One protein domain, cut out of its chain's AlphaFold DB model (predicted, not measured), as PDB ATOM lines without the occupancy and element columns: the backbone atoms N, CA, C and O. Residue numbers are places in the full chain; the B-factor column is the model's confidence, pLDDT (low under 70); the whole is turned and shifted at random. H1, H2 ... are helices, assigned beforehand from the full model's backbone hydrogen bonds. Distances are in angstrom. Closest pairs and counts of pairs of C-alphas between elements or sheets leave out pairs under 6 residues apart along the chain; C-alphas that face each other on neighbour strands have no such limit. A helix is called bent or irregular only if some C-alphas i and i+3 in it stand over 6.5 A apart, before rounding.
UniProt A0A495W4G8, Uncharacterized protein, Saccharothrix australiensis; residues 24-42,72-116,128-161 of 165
ATOM      1  N   VAL A  24     -22.855 -45.175 -38.502       98.62
ATOM      2  CA  VAL A  24     -22.612 -43.731 -38.353       98.62
ATOM      3  C   VAL A  24     -21.124 -43.419 -38.502       98.62
ATOM      4  O   VAL A  24     -20.763 -42.564 -39.306       98.62
ATOM      5  N   CYS A  25     -20.259 -44.145 -37.791       98.56
ATOM      6  CA  CYS A  25     -18.811 -44.001 -37.918       98.56
ATOM      7  C   CYS A  25     -18.342 -44.258 -39.351       98.56
ATOM      8  O   CYS A  25     -17.538 -43.496 -39.859       98.56
ATOM      9  N   SER A  26     -18.890 -45.261 -40.033       98.44
ATOM     10  CA  SER A  26     -18.616 -45.540 -41.442       98.44
ATOM     11  C   SER A  26     -18.890 -44.342 -42.344       98.44
ATOM     12  O   SER A  26     -18.047 -44.012 -43.168       98.44
ATOM     13  N   VAL A  27     -20.022 -43.650 -42.174       98.44
ATOM     14  CA  VAL A  27     -20.307 -42.428 -42.943       98.44
ATOM     15  C   VAL A  27     -19.295 -41.331 -42.609       98.44
ATOM     16  O   VAL A  27     -18.700 -40.755 -43.518       98.44
ATOM     17  N   VAL A  28     -19.058 -41.078 -41.319       98.38
ATOM     18  CA  VAL A  28     -18.119 -40.041 -40.859       98.38
ATOM     19  C   VAL A  28     -16.703 -40.307 -41.369       98.38
ATOM     20  O   VAL A  28     -16.057 -39.391 -41.871       98.38
ATOM     21  N   PHE A  29     -16.222 -41.548 -41.288       98.31
ATOM     22  CA  PHE A  29     -14.882 -41.926 -41.724       98.31
ATOM     23  C   PHE A  29     -14.763 -41.890 -43.236       98.31
ATOM     24  O   PHE A  29     -13.777 -41.361 -43.723       98.31
ATOM     25  N   THR A  30     -15.776 -42.324 -43.991       98.50
ATOM     26  CA  THR A  30     -15.796 -42.137 -45.447       98.50
ATOM     27  C   THR A  30     -15.624 -40.667 -45.817       98.50
ATOM     28  O   THR A  30     -14.751 -40.336 -46.619       98.50
ATOM     29  N   THR A  31     -16.410 -39.769 -45.216       97.62
ATOM     30  CA  THR A  31     -16.290 -38.329 -45.470       97.62
ATOM     31  C   THR A  31     -14.921 -37.805 -45.046       97.62
ATOM     32  O   THR A  31     -14.270 -37.117 -45.827       97.62
ATOM     33  N   GLY A  32     -14.445 -38.170 -43.854       96.62
ATOM     34  CA  GLY A  32     -13.128 -37.781 -43.352       96.62
ATOM     35  C   GLY A  32     -11.989 -38.234 -44.267       96.62
ATOM     36  O   GLY A  32     -11.118 -37.431 -44.586       96.62
ATOM     37  N   THR A  33     -12.026 -39.468 -44.773       96.62
ATOM     38  CA  THR A  33     -11.021 -40.004 -45.701       96.62
ATOM     39  C   THR A  33     -11.036 -39.260 -47.035       96.62
ATOM     40  O   THR A  33      -9.967 -38.956 -47.562       96.62
ATOM     41  N   VAL A  34     -12.214 -38.912 -47.573       97.31
ATOM     42  CA  VAL A  34     -12.310 -38.072 -48.783       97.31
ATOM     43  C   VAL A  34     -11.719 -36.686 -48.524       97.31
ATOM     44  O   VAL A  34     -10.899 -36.209 -49.303       97.31
ATOM     45  N   LEU A  35     -12.086 -36.038 -47.417       95.44
ATOM     46  CA  LEU A  35     -11.545 -34.719 -47.083       95.44
ATOM     47  C   LEU A  35     -10.024 -34.780 -46.902       95.44
ATOM     48  O   LEU A  35      -9.312 -33.935 -47.433       95.44
ATOM     49  N   HIS A  36      -9.504 -35.803 -46.226       94.38
ATOM     50  CA  HIS A  36      -8.066 -35.959 -46.042       94.38
ATOM     51  C   HIS A  36      -7.343 -36.181 -47.376       94.38
ATOM     52  O   HIS A  36      -6.424 -35.438 -47.709       94.38
ATOM     53  N   GLY A  37      -7.790 -37.153 -48.177       94.88
ATOM     54  CA  GLY A  37      -7.120 -37.546 -49.420       94.88
ATOM     55  C   GLY A  37      -7.172 -36.509 -50.546       94.88
ATOM     56  O   GLY A  37      -6.374 -36.601 -51.479       94.88
ATOM     57  N   TRP A  38      -8.093 -35.540 -50.484       95.75
ATOM     58  CA  TRP A  38      -8.260 -34.529 -51.536       95.75
ATOM     59  C   TRP A  38      -8.057 -33.083 -51.088       95.75
ATOM     60  O   TRP A  38      -7.675 -32.277 -51.931       95.75
ATOM     61  N   LEU A  39      -8.297 -32.740 -49.817       94.38
ATOM     62  CA  LEU A  39      -8.114 -31.368 -49.322       94.38
ATOM     63  C   LEU A  39      -6.845 -31.178 -48.492       94.38
ATOM     64  O   LEU A  39      -6.356 -30.057 -48.427       94.38
ATOM     65  N   VAL A  40      -6.333 -32.234 -47.850       94.62
ATOM     66  CA  VAL A  40      -5.111 -32.158 -47.025       94.62
ATOM     67  C   VAL A  40      -3.910 -32.732 -47.768       94.62
ATOM     68  O   VAL A  40      -2.831 -32.145 -47.774       94.62
ATOM     69  N   ILE A  41      -4.076 -33.887 -48.411       94.88
ATOM     70  CA  ILE A  41      -3.020 -34.501 -49.216       94.88
ATOM     71  C   ILE A  41      -3.038 -33.877 -50.615       94.88
ATOM     72  O   ILE A  41      -3.660 -34.387 -51.550       94.88
ATOM     73  N   THR A  42      -2.370 -32.735 -50.735       95.44
ATOM     74  CA  THR A  42      -2.168 -31.995 -51.986       95.44
ATOM     75  C   THR A  42      -0.721 -32.152 -52.480       95.44
ATOM     76  O   THR A  42       0.130 -32.629 -51.718       95.44
ATOM     77  N   ARG A  72      -3.841 -41.393 -52.946       95.94
ATOM     78  CA  ARG A  72      -5.239 -41.421 -53.395       95.94
ATOM     79  C   ARG A  72      -5.752 -42.835 -53.625       95.94
ATOM     80  O   ARG A  72      -6.893 -43.110 -53.274       95.94
ATOM     81  N   ALA A  73      -4.932 -43.741 -54.153       96.56
ATOM     82  CA  ALA A  73      -5.314 -45.143 -54.289       96.56
ATOM     83  C   ALA A  73      -5.638 -45.759 -52.918       96.56
ATOM     84  O   ALA A  73      -6.693 -46.370 -52.748       96.56
ATOM     85  N   VAL A  74      -4.790 -45.515 -51.914       93.75
ATOM     86  CA  VAL A  74      -5.041 -45.940 -50.528       93.75
ATOM     87  C   VAL A  74      -6.304 -45.281 -49.963       93.75
ATOM     88  O   VAL A  74      -7.147 -45.972 -49.388       93.75
ATOM     89  N   ALA A  75      -6.491 -43.976 -50.172       95.19
ATOM     90  CA  ALA A  75      -7.686 -43.262 -49.725       95.19
ATOM     91  C   ALA A  75      -8.970 -43.849 -50.334       95.19
ATOM     92  O   ALA A  75      -9.943 -44.061 -49.615       95.19
ATOM     93  N   VAL A  76      -8.975 -44.187 -51.629       98.25
ATOM     94  CA  VAL A  76     -10.117 -44.833 -52.298       98.25
ATOM     95  C   VAL A  76     -10.447 -46.184 -51.660       98.25
ATOM     96  O   VAL A  76     -11.621 -46.468 -51.424       98.25
ATOM     97  N   LEU A  77      -9.444 -47.005 -51.335       97.62
ATOM     98  CA  LEU A  77      -9.671 -48.291 -50.663       97.62
ATOM     99  C   LEU A  77     -10.358 -48.103 -49.306       97.62
ATOM    100  O   LEU A  77     -11.331 -48.800 -49.008       97.62
ATOM    101  N   TYR A  78      -9.908 -47.128 -48.513       97.38
ATOM    102  CA  TYR A  78     -10.534 -46.802 -47.231       97.38
ATOM    103  C   TYR A  78     -11.934 -46.209 -47.390       97.38
ATOM    104  O   TYR A  78     -12.837 -46.588 -46.648       97.38
ATOM    105  N   VAL A  79     -12.165 -45.353 -48.388       98.44
ATOM    106  CA  VAL A  79     -13.499 -44.829 -48.727       98.44
ATOM    107  C   VAL A  79     -14.468 -45.966 -49.042       98.44
ATOM    108  O   VAL A  79     -15.567 -46.004 -48.490       98.44
ATOM    109  N   ILE A  80     -14.064 -46.923 -49.882       98.50
ATOM    110  CA  ILE A  80     -14.889 -48.085 -50.231       98.50
ATOM    111  C   ILE A  80     -15.145 -48.945 -48.989       98.50
ATOM    112  O   ILE A  80     -16.292 -49.294 -48.707       98.50
ATOM    113  N   GLY A  81     -14.098 -49.265 -48.224       97.94
ATOM    114  CA  GLY A  81     -14.203 -50.074 -47.011       97.94
ATOM    115  C   GLY A  81     -15.136 -49.457 -45.967       97.94
ATOM    116  O   GLY A  81     -16.045 -50.129 -45.473       97.94
ATOM    117  N   ASN A  82     -14.967 -48.164 -45.683       98.31
ATOM    118  CA  ASN A  82     -15.813 -47.420 -44.755       98.31
ATOM    119  C   ASN A  82     -17.255 -47.332 -45.267       98.31
ATOM    120  O   ASN A  82     -18.177 -47.627 -44.508       98.31
ATOM    121  N   ALA A  83     -17.474 -47.053 -46.557       98.25
ATOM    122  CA  ALA A  83     -18.813 -46.997 -47.147       98.25
ATOM    123  C   ALA A  83     -19.551 -48.343 -47.047       98.25
ATOM    124  O   ALA A  83     -20.731 -48.384 -46.688       98.25
ATOM    125  N   LEU A  84     -18.857 -49.459 -47.283       98.19
ATOM    126  CA  LEU A  84     -19.425 -50.797 -47.101       98.19
ATOM    127  C   LEU A  84     -19.794 -51.085 -45.638       98.19
ATOM    128  O   LEU A  84     -20.715 -51.866 -45.387       98.19
ATOM    129  N   GLY A  85     -19.146 -50.437 -44.669       97.19
ATOM    130  CA  GLY A  85     -19.471 -50.564 -43.251       97.19
ATOM    131  C   GLY A  85     -20.873 -50.057 -42.874       97.19
ATOM    132  O   GLY A  85     -21.442 -50.536 -41.894       97.19
ATOM    133  N   VAL A  86     -21.529 -49.235 -43.706       98.19
ATOM    134  CA  VAL A  86     -22.960 -48.881 -43.546       98.19
ATOM    135  C   VAL A  86     -23.859 -50.127 -43.565       98.19
ATOM    136  O   VAL A  86     -24.906 -50.179 -42.913       98.19
ATOM    137  N   LEU A  87     -23.420 -51.200 -44.232       97.88
ATOM    138  CA  LEU A  87     -24.111 -52.490 -44.245       97.88
ATOM    139  C   LEU A  87     -24.098 -53.202 -42.879       97.88
ATOM    140  O   LEU A  87     -24.763 -54.231 -42.732       97.88
ATOM    141  N   ALA A  88     -23.423 -52.658 -41.860       97.06
ATOM    142  CA  ALA A  88     -23.540 -53.080 -40.464       97.06
ATOM    143  C   ALA A  88     -25.002 -53.179 -40.002       97.06
ATOM    144  O   ALA A  88     -25.360 -54.117 -39.291       97.06
ATOM    145  N   LEU A  89     -25.881 -52.296 -40.491       97.06
ATOM    146  CA  LEU A  89     -27.316 -52.312 -40.179       97.06
ATOM    147  C   LEU A  89     -28.036 -53.597 -40.614       97.06
ATOM    148  O   LEU A  89     -29.105 -53.902 -40.088       97.06
ATOM    149  N   ARG A  90     -27.462 -54.363 -41.554       95.19
ATOM    150  CA  ARG A  90     -27.990 -55.668 -41.985       95.19
ATOM    151  C   ARG A  90     -27.604 -56.812 -41.041       95.19
ATOM    152  O   ARG A  90     -28.062 -57.931 -41.244       95.19
ATOM    153  N   GLY A  91     -26.725 -56.571 -40.065       92.19
ATOM    154  CA  GLY A  91     -26.344 -57.534 -39.026       92.19
ATOM    155  C   GLY A  91     -25.654 -58.809 -39.517       92.19
ATOM    156  O   GLY A  91     -25.542 -59.777 -38.762       92.19
ATOM    157  N   ARG A  92     -25.180 -58.842 -40.768       94.19
ATOM    158  CA  ARG A  92     -24.499 -60.015 -41.331       94.19
ATOM    159  C   ARG A  92     -23.112 -60.185 -40.691       94.19
ATOM    160  O   ARG A  92     -22.412 -59.195 -40.511       94.19
ATOM    161  N   PRO A  93     -22.649 -61.406 -40.373       94.69
ATOM    162  CA  PRO A  93     -21.344 -61.588 -39.729       94.69
ATOM    163  C   PRO A  93     -20.163 -61.032 -40.535       94.69
ATOM    164  O   PRO A  93     -19.230 -60.496 -39.954       94.69
ATOM    165  N   TRP A  94     -20.207 -61.111 -41.867       96.31
ATOM    166  CA  TRP A  94     -19.124 -60.586 -42.701       96.31
ATOM    167  C   TRP A  94     -19.003 -59.059 -42.630       96.31
ATOM    168  O   TRP A  94     -17.893 -58.550 -42.728       96.31
ATOM    169  N   THR A  95     -20.102 -58.319 -42.405       97.19
ATOM    170  CA  THR A  95     -20.034 -56.852 -42.284       97.19
ATOM    171  C   THR A  95     -19.349 -56.432 -40.987       97.19
ATOM    172  O   THR A  95     -18.709 -55.388 -40.958       97.19
ATOM    173  N   PHE A  96     -19.419 -57.262 -39.936       97.88
ATOM    174  CA  PHE A  96     -18.670 -57.045 -38.694       97.88
ATOM    175  C   PHE A  96     -17.171 -57.169 -38.947       97.88
ATOM    176  O   PHE A  96     -16.405 -56.284 -38.580       97.88
ATOM    177  N   TRP A  97     -16.761 -58.261 -39.598       98.12
ATOM    178  CA  TRP A  97     -15.351 -58.523 -39.873       98.12
ATOM    179  C   TRP A  97     -14.756 -57.520 -40.851       98.12
ATOM    180  O   TRP A  97     -13.637 -57.073 -40.635       98.12
ATOM    181  N   LEU A  98     -15.518 -57.119 -41.872       98.00
ATOM    182  CA  LEU A  98     -15.106 -56.059 -42.783       98.00
ATOM    183  C   LEU A  98     -14.892 -54.741 -42.033       98.00
ATOM    184  O   LEU A  98     -13.828 -54.145 -42.158       98.00
ATOM    185  N   ALA A  99     -15.874 -54.308 -41.235       98.06
ATOM    186  CA  ALA A  99     -15.758 -53.072 -40.468       98.06
ATOM    187  C   ALA A  99     -14.569 -53.127 -39.501       98.06
ATOM    188  O   ALA A  99     -13.791 -52.180 -39.441       98.06
ATOM    189  N   LEU A 100     -14.384 -54.243 -38.792       98.31
ATOM    190  CA  LEU A 100     -13.253 -54.413 -37.887       98.31
ATOM    191  C   LEU A 100     -11.915 -54.346 -38.631       98.31
ATOM    192  O   LEU A 100     -11.025 -53.632 -38.190       98.31
ATOM    193  N   LEU A 101     -11.780 -55.052 -39.758       98.00
ATOM    194  CA  LEU A 101     -10.555 -55.062 -40.555       98.00
ATOM    195  C   LEU A 101     -10.179 -53.651 -41.016       98.00
ATOM    196  O   LEU A 101      -9.068 -53.209 -40.747       98.00
ATOM    197  N   VAL A 102     -11.119 -52.945 -41.650       97.88
ATOM    198  CA  VAL A 102     -10.902 -51.583 -42.165       97.88
ATOM    199  C   VAL A 102     -10.493 -50.635 -41.042       97.88
ATOM    200  O   VAL A 102      -9.541 -49.876 -41.194       97.88
ATOM    201  N   ASN A 103     -11.176 -50.691 -39.896       97.94
ATOM    202  CA  ASN A 103     -10.884 -49.787 -38.788       97.94
ATOM    203  C   ASN A 103      -9.556 -50.119 -38.092       97.94
ATOM    204  O   ASN A 103      -8.834 -49.205 -37.709       97.94
ATOM    205  N   VAL A 104      -9.185 -51.397 -37.975       96.75
ATOM    206  CA  VAL A 104      -7.882 -51.788 -37.414       96.75
ATOM    207  C   VAL A 104      -6.738 -51.321 -38.311       96.75
ATOM    208  O   VAL A 104      -5.770 -50.759 -37.805       96.75
ATOM    209  N   THR A 105      -6.838 -51.502 -39.631       95.38
ATOM    210  CA  THR A 105      -5.778 -51.045 -40.545       95.38
ATOM    211  C   THR A 105      -5.723 -49.521 -40.634       95.38
ATOM    212  O   THR A 105      -4.632 -48.964 -40.703       95.38
ATOM    213  N   GLN A 106      -6.866 -48.832 -40.562       94.50
ATOM    214  CA  GLN A 106      -6.912 -47.366 -40.523       94.50
ATOM    215  C   GLN A 106      -6.292 -46.823 -39.224       94.50
ATOM    216  O   GLN A 106      -5.471 -45.913 -39.260       94.50
ATOM    217  N   ALA A 107      -6.588 -47.445 -38.077       93.62
ATOM    218  CA  ALA A 107      -5.995 -47.093 -36.785       93.62
ATOM    219  C   ALA A 107      -4.480 -47.364 -36.710       93.62
ATOM    220  O   ALA A 107      -3.784 -46.750 -35.903       93.62
ATOM    221  N   ALA A 108      -3.956 -48.264 -37.548       89.25
ATOM    222  CA  ALA A 108      -2.523 -48.532 -37.641       89.25
ATOM    223  C   ALA A 108      -1.739 -47.416 -38.361       89.25
ATOM    224  O   ALA A 108      -0.516 -47.354 -38.222       89.25
ATOM    225  N   GLY A 109      -2.419 -46.503 -39.072       79.81
ATOM    226  CA  GLY A 109      -1.827 -45.332 -39.734       79.81
ATOM    227  C   GLY A 109      -0.874 -44.550 -38.816       79.81
ATOM    228  O   GLY A 109       0.341 -44.549 -39.049       79.81
ATOM    229  N   PRO A 110      -1.383 -43.963 -37.717       75.38
ATOM    230  CA  PRO A 110      -0.571 -43.256 -36.723       75.38
ATOM    231  C   PRO A 110       0.446 -44.123 -35.971       75.38
ATOM    232  O   PRO A 110       1.400 -43.590 -35.411       75.38
ATOM    233  N   MET A 111       0.283 -45.450 -35.963       73.56
ATOM    234  CA  MET A 111       1.152 -46.383 -35.228       73.56
ATOM    235  C   MET A 111       2.407 -46.806 -36.009       73.56
ATOM    236  O   MET A 111       3.064 -47.776 -35.639       73.56
ATOM    237  N   GLY A 112       2.754 -46.083 -37.078       69.81
ATOM    238  CA  GLY A 112       4.002 -46.272 -37.822       69.81
ATOM    239  C   GLY A 112       3.834 -46.567 -39.310       69.81
ATOM    240  O   GLY A 112       4.838 -46.635 -40.013       69.81
ATOM    241  N   MET A 113       2.603 -46.707 -39.818       75.50
ATOM    242  CA  MET A 113       2.374 -46.839 -41.264       75.50
ATOM    243  C   MET A 113       2.478 -45.497 -42.001       75.50
ATOM    244  O   MET A 113       2.854 -45.471 -43.171       75.50
ATOM    245  N   ILE A 114       2.161 -44.385 -41.330       81.50
ATOM    246  CA  ILE A 114       2.304 -43.030 -41.866       81.50
ATOM    247  C   ILE A 114       3.493 -42.353 -41.172       81.50
ATOM    248  O   ILE A 114       3.473 -42.196 -39.946       81.50
ATOM    249  N   PRO A 115       4.526 -41.928 -41.923       84.50
ATOM    250  CA  PRO A 115       5.664 -41.218 -41.356       84.50
ATOM    251  C   PRO A 115       5.233 -39.951 -40.592       84.50
ATOM    252  O   PRO A 115       4.435 -39.172 -41.115       84.50
ATOM    253  N   PRO A 116       5.801 -39.656 -39.406       87.31
ATOM    254  CA  PRO A 116       5.430 -38.465 -38.637       87.31
ATOM    255  C   PRO A 116       5.579 -37.137 -39.399       87.31
ATOM    256  O   PRO A 116       4.854 -36.175 -39.144       87.31
ATOM    257  N   VAL A 128      -3.092 -26.416 -38.008       93.19
ATOM    258  CA  VAL A 128      -3.576 -27.509 -37.138       93.19
ATOM    259  C   VAL A 128      -4.873 -28.142 -37.668       93.19
ATOM    260  O   VAL A 128      -5.110 -29.333 -37.465       93.19
ATOM    261  N   ALA A 129      -5.684 -27.380 -38.410       92.12
ATOM    262  CA  ALA A 129      -6.897 -27.880 -39.052       92.12
ATOM    263  C   ALA A 129      -6.627 -29.023 -40.053       92.12
ATOM    264  O   ALA A 129      -7.477 -29.899 -40.205       92.12
ATOM    265  N   GLY A 130      -5.438 -29.080 -40.667       90.12
ATOM    266  CA  GLY A 130      -5.023 -30.177 -41.550       90.12
ATOM    267  C   GLY A 130      -4.975 -31.547 -40.863       90.12
ATOM    268  O   GLY A 130      -5.089 -32.576 -41.527       90.12
ATOM    269  N   LEU A 131      -4.879 -31.582 -39.529       92.81
ATOM    270  CA  LEU A 131      -4.902 -32.821 -38.748       92.81
ATOM    271  C   LEU A 131      -6.318 -33.315 -38.431       92.81
ATOM    272  O   LEU A 131      -6.485 -34.474 -38.058       92.81
ATOM    273  N   LEU A 132      -7.347 -32.472 -38.570       94.12
ATOM    274  CA  LEU A 132      -8.709 -32.833 -38.167       94.12
ATOM    275  C   LEU A 132      -9.222 -34.099 -38.864       94.12
ATOM    276  O   LEU A 132      -9.738 -34.966 -38.158       94.12
ATOM    277  N   PRO A 133      -9.063 -34.271 -40.194       92.06
ATOM    278  CA  PRO A 133      -9.547 -35.479 -40.847       92.06
ATOM    279  C   PRO A 133      -8.900 -36.757 -40.295       92.06
ATOM    280  O   PRO A 133      -9.638 -37.656 -39.910       92.06
ATOM    281  N   THR A 134      -7.567 -36.816 -40.161       91.50
ATOM    282  CA  THR A 134      -6.857 -38.007 -39.633       91.50
ATOM    283  C   THR A 134      -7.176 -38.270 -38.161       91.50
ATOM    284  O   THR A 134      -7.406 -39.414 -37.777       91.50
ATOM    285  N   LEU A 135      -7.308 -37.233 -37.326       92.56
ATOM    286  CA  LEU A 135      -7.709 -37.409 -35.925       92.56
ATOM    287  C   LEU A 135      -9.104 -38.036 -35.812       92.56
ATOM    288  O   LEU A 135      -9.319 -38.932 -34.994       92.56
ATOM    289  N   ILE A 136     -10.042 -37.586 -36.648       94.69
ATOM    290  CA  ILE A 136     -11.402 -38.126 -36.690       94.69
ATOM    291  C   ILE A 136     -11.395 -39.553 -37.239       94.69
ATOM    292  O   ILE A 136     -12.018 -40.427 -36.635       94.69
ATOM    293  N   THR A 137     -10.716 -39.810 -38.360       95.00
ATOM    294  CA  THR A 137     -10.740 -41.127 -39.006       95.00
ATOM    295  C   THR A 137      -9.941 -42.164 -38.242       95.00
ATOM    296  O   THR A 137     -10.463 -43.239 -37.969       95.00
ATOM    297  N   ASP A 138      -8.703 -41.873 -37.870       94.06
ATOM    298  CA  ASP A 138      -7.770 -42.875 -37.349       94.06
ATOM    299  C   ASP A 138      -7.969 -43.037 -35.841       94.06
ATOM    300  O   ASP A 138      -8.066 -44.155 -35.331       94.06
ATOM    301  N   GLY A 139      -8.152 -41.917 -35.130       94.12
ATOM    302  CA  GLY A 139      -8.540 -41.917 -33.720       94.12
ATOM    303  C   GLY A 139      -9.936 -42.506 -33.513       94.12
ATOM    304  O   GLY A 139     -10.139 -43.350 -32.637       94.12
ATOM    305  N   GLY A 140     -10.897 -42.136 -34.362       96.88
ATOM    306  CA  GLY A 140     -12.230 -42.734 -34.349       96.88
ATOM    307  C   GLY A 140     -12.206 -44.228 -34.674       96.88
ATOM    308  O   GLY A 140     -12.881 -45.008 -33.996       96.88
ATOM    309  N   ALA A 141     -11.407 -44.648 -35.657       97.25
ATOM    310  CA  ALA A 141     -11.259 -46.054 -36.018       97.25
ATOM    311  C   ALA A 141     -10.648 -46.882 -34.884       97.25
ATOM    312  O   ALA A 141     -11.098 -48.006 -34.642       97.25
ATOM    313  N   LEU A 142      -9.692 -46.329 -34.132       96.38
ATOM    314  CA  LEU A 142      -9.144 -46.971 -32.938       96.38
ATOM    315  C   LEU A 142     -10.239 -47.228 -31.891       96.38
ATOM    316  O   LEU A 142     -10.391 -48.354 -31.411       96.38
ATOM    317  N   LEU A 143     -11.038 -46.204 -31.572       97.44
ATOM    318  CA  LEU A 143     -12.129 -46.315 -30.598       97.44
ATOM    319  C   LEU A 143     -13.214 -47.297 -31.057       97.44
ATOM    320  O   LEU A 143     -13.669 -48.131 -30.270       97.44
ATOM    321  N   LEU A 144     -13.611 -47.240 -32.332       98.06
ATOM    322  CA  LEU A 144     -14.602 -48.161 -32.885       98.06
ATOM    323  C   LEU A 144     -14.084 -49.603 -32.878       98.06
ATOM    324  O   LEU A 144     -14.811 -50.510 -32.471       98.06
ATOM    325  N   SER A 145     -12.826 -49.821 -33.263       97.75
ATOM    326  CA  SER A 145     -12.188 -51.142 -33.218       97.75
ATOM    327  C   SER A 145     -12.190 -51.703 -31.802       97.75
ATOM    328  O   SER A 145     -12.604 -52.846 -31.598       97.75
ATOM    329  N   ALA A 146     -11.818 -50.893 -30.807       97.69
ATOM    330  CA  ALA A 146     -11.858 -51.287 -29.403       97.69
ATOM    331  C   ALA A 146     -13.277 -51.681 -28.958       97.69
ATOM    332  O   ALA A 146     -13.454 -52.721 -28.320       97.69
ATOM    333  N   ALA A 147     -14.302 -50.915 -29.347       97.81
ATOM    334  CA  ALA A 147     -15.696 -51.226 -29.033       97.81
ATOM    335  C   ALA A 147     -16.174 -52.539 -29.686       97.81
ATOM    336  O   ALA A 147     -16.822 -53.362 -29.029       97.81
ATOM    337  N   LEU A 148     -15.833 -52.767 -30.959       97.62
ATOM    338  CA  LEU A 148     -16.172 -53.996 -31.686       97.62
ATOM    339  C   LEU A 148     -15.470 -55.219 -31.084       97.62
ATOM    340  O   LEU A 148     -16.119 -56.245 -30.864       97.62
ATOM    341  N   ILE A 149     -14.179 -55.105 -30.764       97.88
ATOM    342  CA  ILE A 149     -13.394 -56.162 -30.113       97.88
ATOM    343  C   ILE A 149     -13.962 -56.464 -28.727       97.88
ATOM    344  O   ILE A 149     -14.217 -57.626 -28.423       97.88
ATOM    345  N   ALA A 150     -14.232 -55.450 -27.902       96.88
ATOM    346  CA  ALA A 150     -14.820 -55.639 -26.576       96.88
ATOM    347  C   ALA A 150     -16.184 -56.349 -26.653       96.88
ATOM    348  O   ALA A 150     -16.444 -57.294 -25.900       96.88
ATOM    349  N   GLY A 151     -17.031 -55.955 -27.610       95.25
ATOM    350  CA  GLY A 151     -18.292 -56.636 -27.899       95.25
ATOM    351  C   GLY A 151     -18.080 -58.102 -28.292       95.25
ATOM    352  O   GLY A 151     -18.711 -58.997 -27.727       95.25
ATOM    353  N   PHE A 152     -17.151 -58.374 -29.205       95.06
ATOM    354  CA  PHE A 152     -16.837 -59.737 -29.627       95.06
ATOM    355  C   PHE A 152     -16.282 -60.592 -28.483       95.06
ATOM    356  O   PHE A 152     -16.725 -61.720 -28.299       95.06
ATOM    357  N   LEU A 153     -15.363 -60.073 -27.667       95.12
ATOM    358  CA  LEU A 153     -14.782 -60.809 -26.542       95.12
ATOM    359  C   LEU A 153     -15.827 -61.150 -25.475       95.12
ATOM    360  O   LEU A 153     -15.792 -62.247 -24.910       95.12
ATOM    361  N   ARG A 154     -16.783 -60.244 -25.232       94.12
ATOM    362  CA  ARG A 154     -17.851 -60.438 -24.245       94.12
ATOM    363  C   ARG A 154     -18.914 -61.439 -24.695       94.12
ATOM    364  O   ARG A 154     -19.324 -62.273 -23.895       94.12
ATOM    365  N   PHE A 155     -19.381 -61.347 -25.937       91.50
ATOM    366  CA  PHE A 155     -20.496 -62.165 -26.435       91.50
ATOM    367  C   PHE A 155     -20.045 -63.372 -27.267       91.50
ATOM    368  O   PHE A 155     -20.853 -64.250 -27.557       91.50
ATOM    369  N   ARG A 156     -18.760 -63.424 -27.641       91.44
ATOM    370  CA  ARG A 156     -18.126 -64.450 -28.491       91.44
ATOM    371  C   ARG A 156     -18.809 -64.632 -29.849       91.44
ATOM    372  O   ARG A 156     -18.714 -65.688 -30.469       91.44
ATOM    373  N   THR A 157     -19.483 -63.588 -30.324       91.31
ATOM    374  CA  THR A 157     -20.178 -63.548 -31.611       91.31
ATOM    375  C   THR A 157     -20.053 -62.166 -32.251       91.31
ATOM    376  O   THR A 157     -19.900 -61.148 -31.572       91.31
ATOM    377  N   ALA A 158     -20.153 -62.119 -33.582       92.19
ATOM    378  CA  ALA A 158     -20.295 -60.863 -34.311       92.19
ATOM    379  C   ALA A 158     -21.574 -60.127 -33.872       92.19
ATOM    380  O   ALA A 158     -22.617 -60.753 -33.653       92.19
ATOM    381  N   TRP A 159     -21.500 -58.797 -33.789       95.19
ATOM    382  CA  TRP A 159     -22.615 -57.920 -33.404       95.19
ATOM    383  C   TRP A 159     -23.229 -58.208 -32.026       95.19
ATOM    384  O   TRP A 159     -24.405 -57.924 -31.808       95.19
ATOM    385  N   ALA A 160     -22.458 -58.762 -31.087       92.75
ATOM    386  CA  ALA A 160     -22.910 -58.965 -29.711       92.75
ATOM    387  C   ALA A 160     -24.218 -59.778 -29.588       92.75
ATOM    388  O   ALA A 160     -25.055 -59.487 -28.733       92.75
ATOM    389  N   HIS A 161     -24.421 -60.776 -30.452       89.62
ATOM    390  CA  HIS A 161     -25.552 -61.698 -30.324       89.62
ATOM    391  C   HIS A 161     -25.318 -62.660 -29.153       89.62
ATOM    392  O   HIS A 161     -24.211 -63.172 -28.962       89.62
TER     393      HIS A 161
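Overview. This is residues 24 to 42, 72 to 116 and 128 to 161 of the 165 residues of an uncharacterized protein of Saccharothrix australiensis (UniProt A0A495W4G8). Four helices, H1, H2, H3 and H5, make an up-and-down bundle, each running against the one before it, with contacts going round from H1 to H2 to H3 to H5 and back to H1. The short H4 follows H3 at the edge of the bundle, near H5, the longest helix. The printed part has 98 residues, with five named helices in the order H1 to H5 and no named strand: all helix. It is compact, with a radius of gyration of the C-alphas of 13.5 A, and elongated, spanning 43 by 23 by 20 A.

Arrangement. H1, residues 24 to 40, touches H2, residues 72 to 90, at a shallow tilt of 12 degrees, opposite ways; their closest C-alphas, of Ser 26 and Asn 82, are 4.7 A apart. H2 and H3, residues 93 to 107, form a helical hairpin, touching at a tilt of 36 degrees, only just steep; their closest C-alphas, of Gly 85 and Ala 99, are 5.3 A apart. H5, residues 128 to 155, touches H3 with residues 137 to 149 alone, at a steep tilt of 41 degrees, opposite ways; the closest C-alphas, of Ala 107 and Asp 138, are 4.6 A apart. H5 also touches H1 at a shallow tilt of 29 degrees, opposite ways, the closest C-alphas being those of Gly 32 and Pro 133, 4.9 A apart. H1 and H3 are near each other, while H2 and H5 are apart. H4, residues 109 to 113, is close to H5 but not clearly touching: the closest C-alphas, of Gly 109 and Asp 138, are 6.9 A apart. In H1, H3 and H4 every O i to N i+4 pair is within hydrogen-bond range; in H2 10 of 15 are, in H5 21 of 24.

Along the chain. H1 begins at C-alpha 24 (-22.612, -43.731, -38.353) and is 22.7 A long; H2 is 29.2 A, H3 21.3 A and H4 4.7 A. H5, 40.0 A, ends at C-alpha 155 (-20.496, -62.165, -26.435); it has a kink of 34 degrees near residue 135 and is irregular, with C-alphas 130 and 133 7.0 A apart.

Size, cuts and confidence. The two C-alphas farthest apart, of Thr 42 and Phe 155, are 43.6 A apart. Residues 43 to 71 and 117 to 127 are not printed, with C-alpha gaps of 10.0 A and 14.3 A across the cuts. The links H2 to H3 and H3 to H4 are tight. Mean pLDDT of the printed part is 94.4, and residue 112 is under 70.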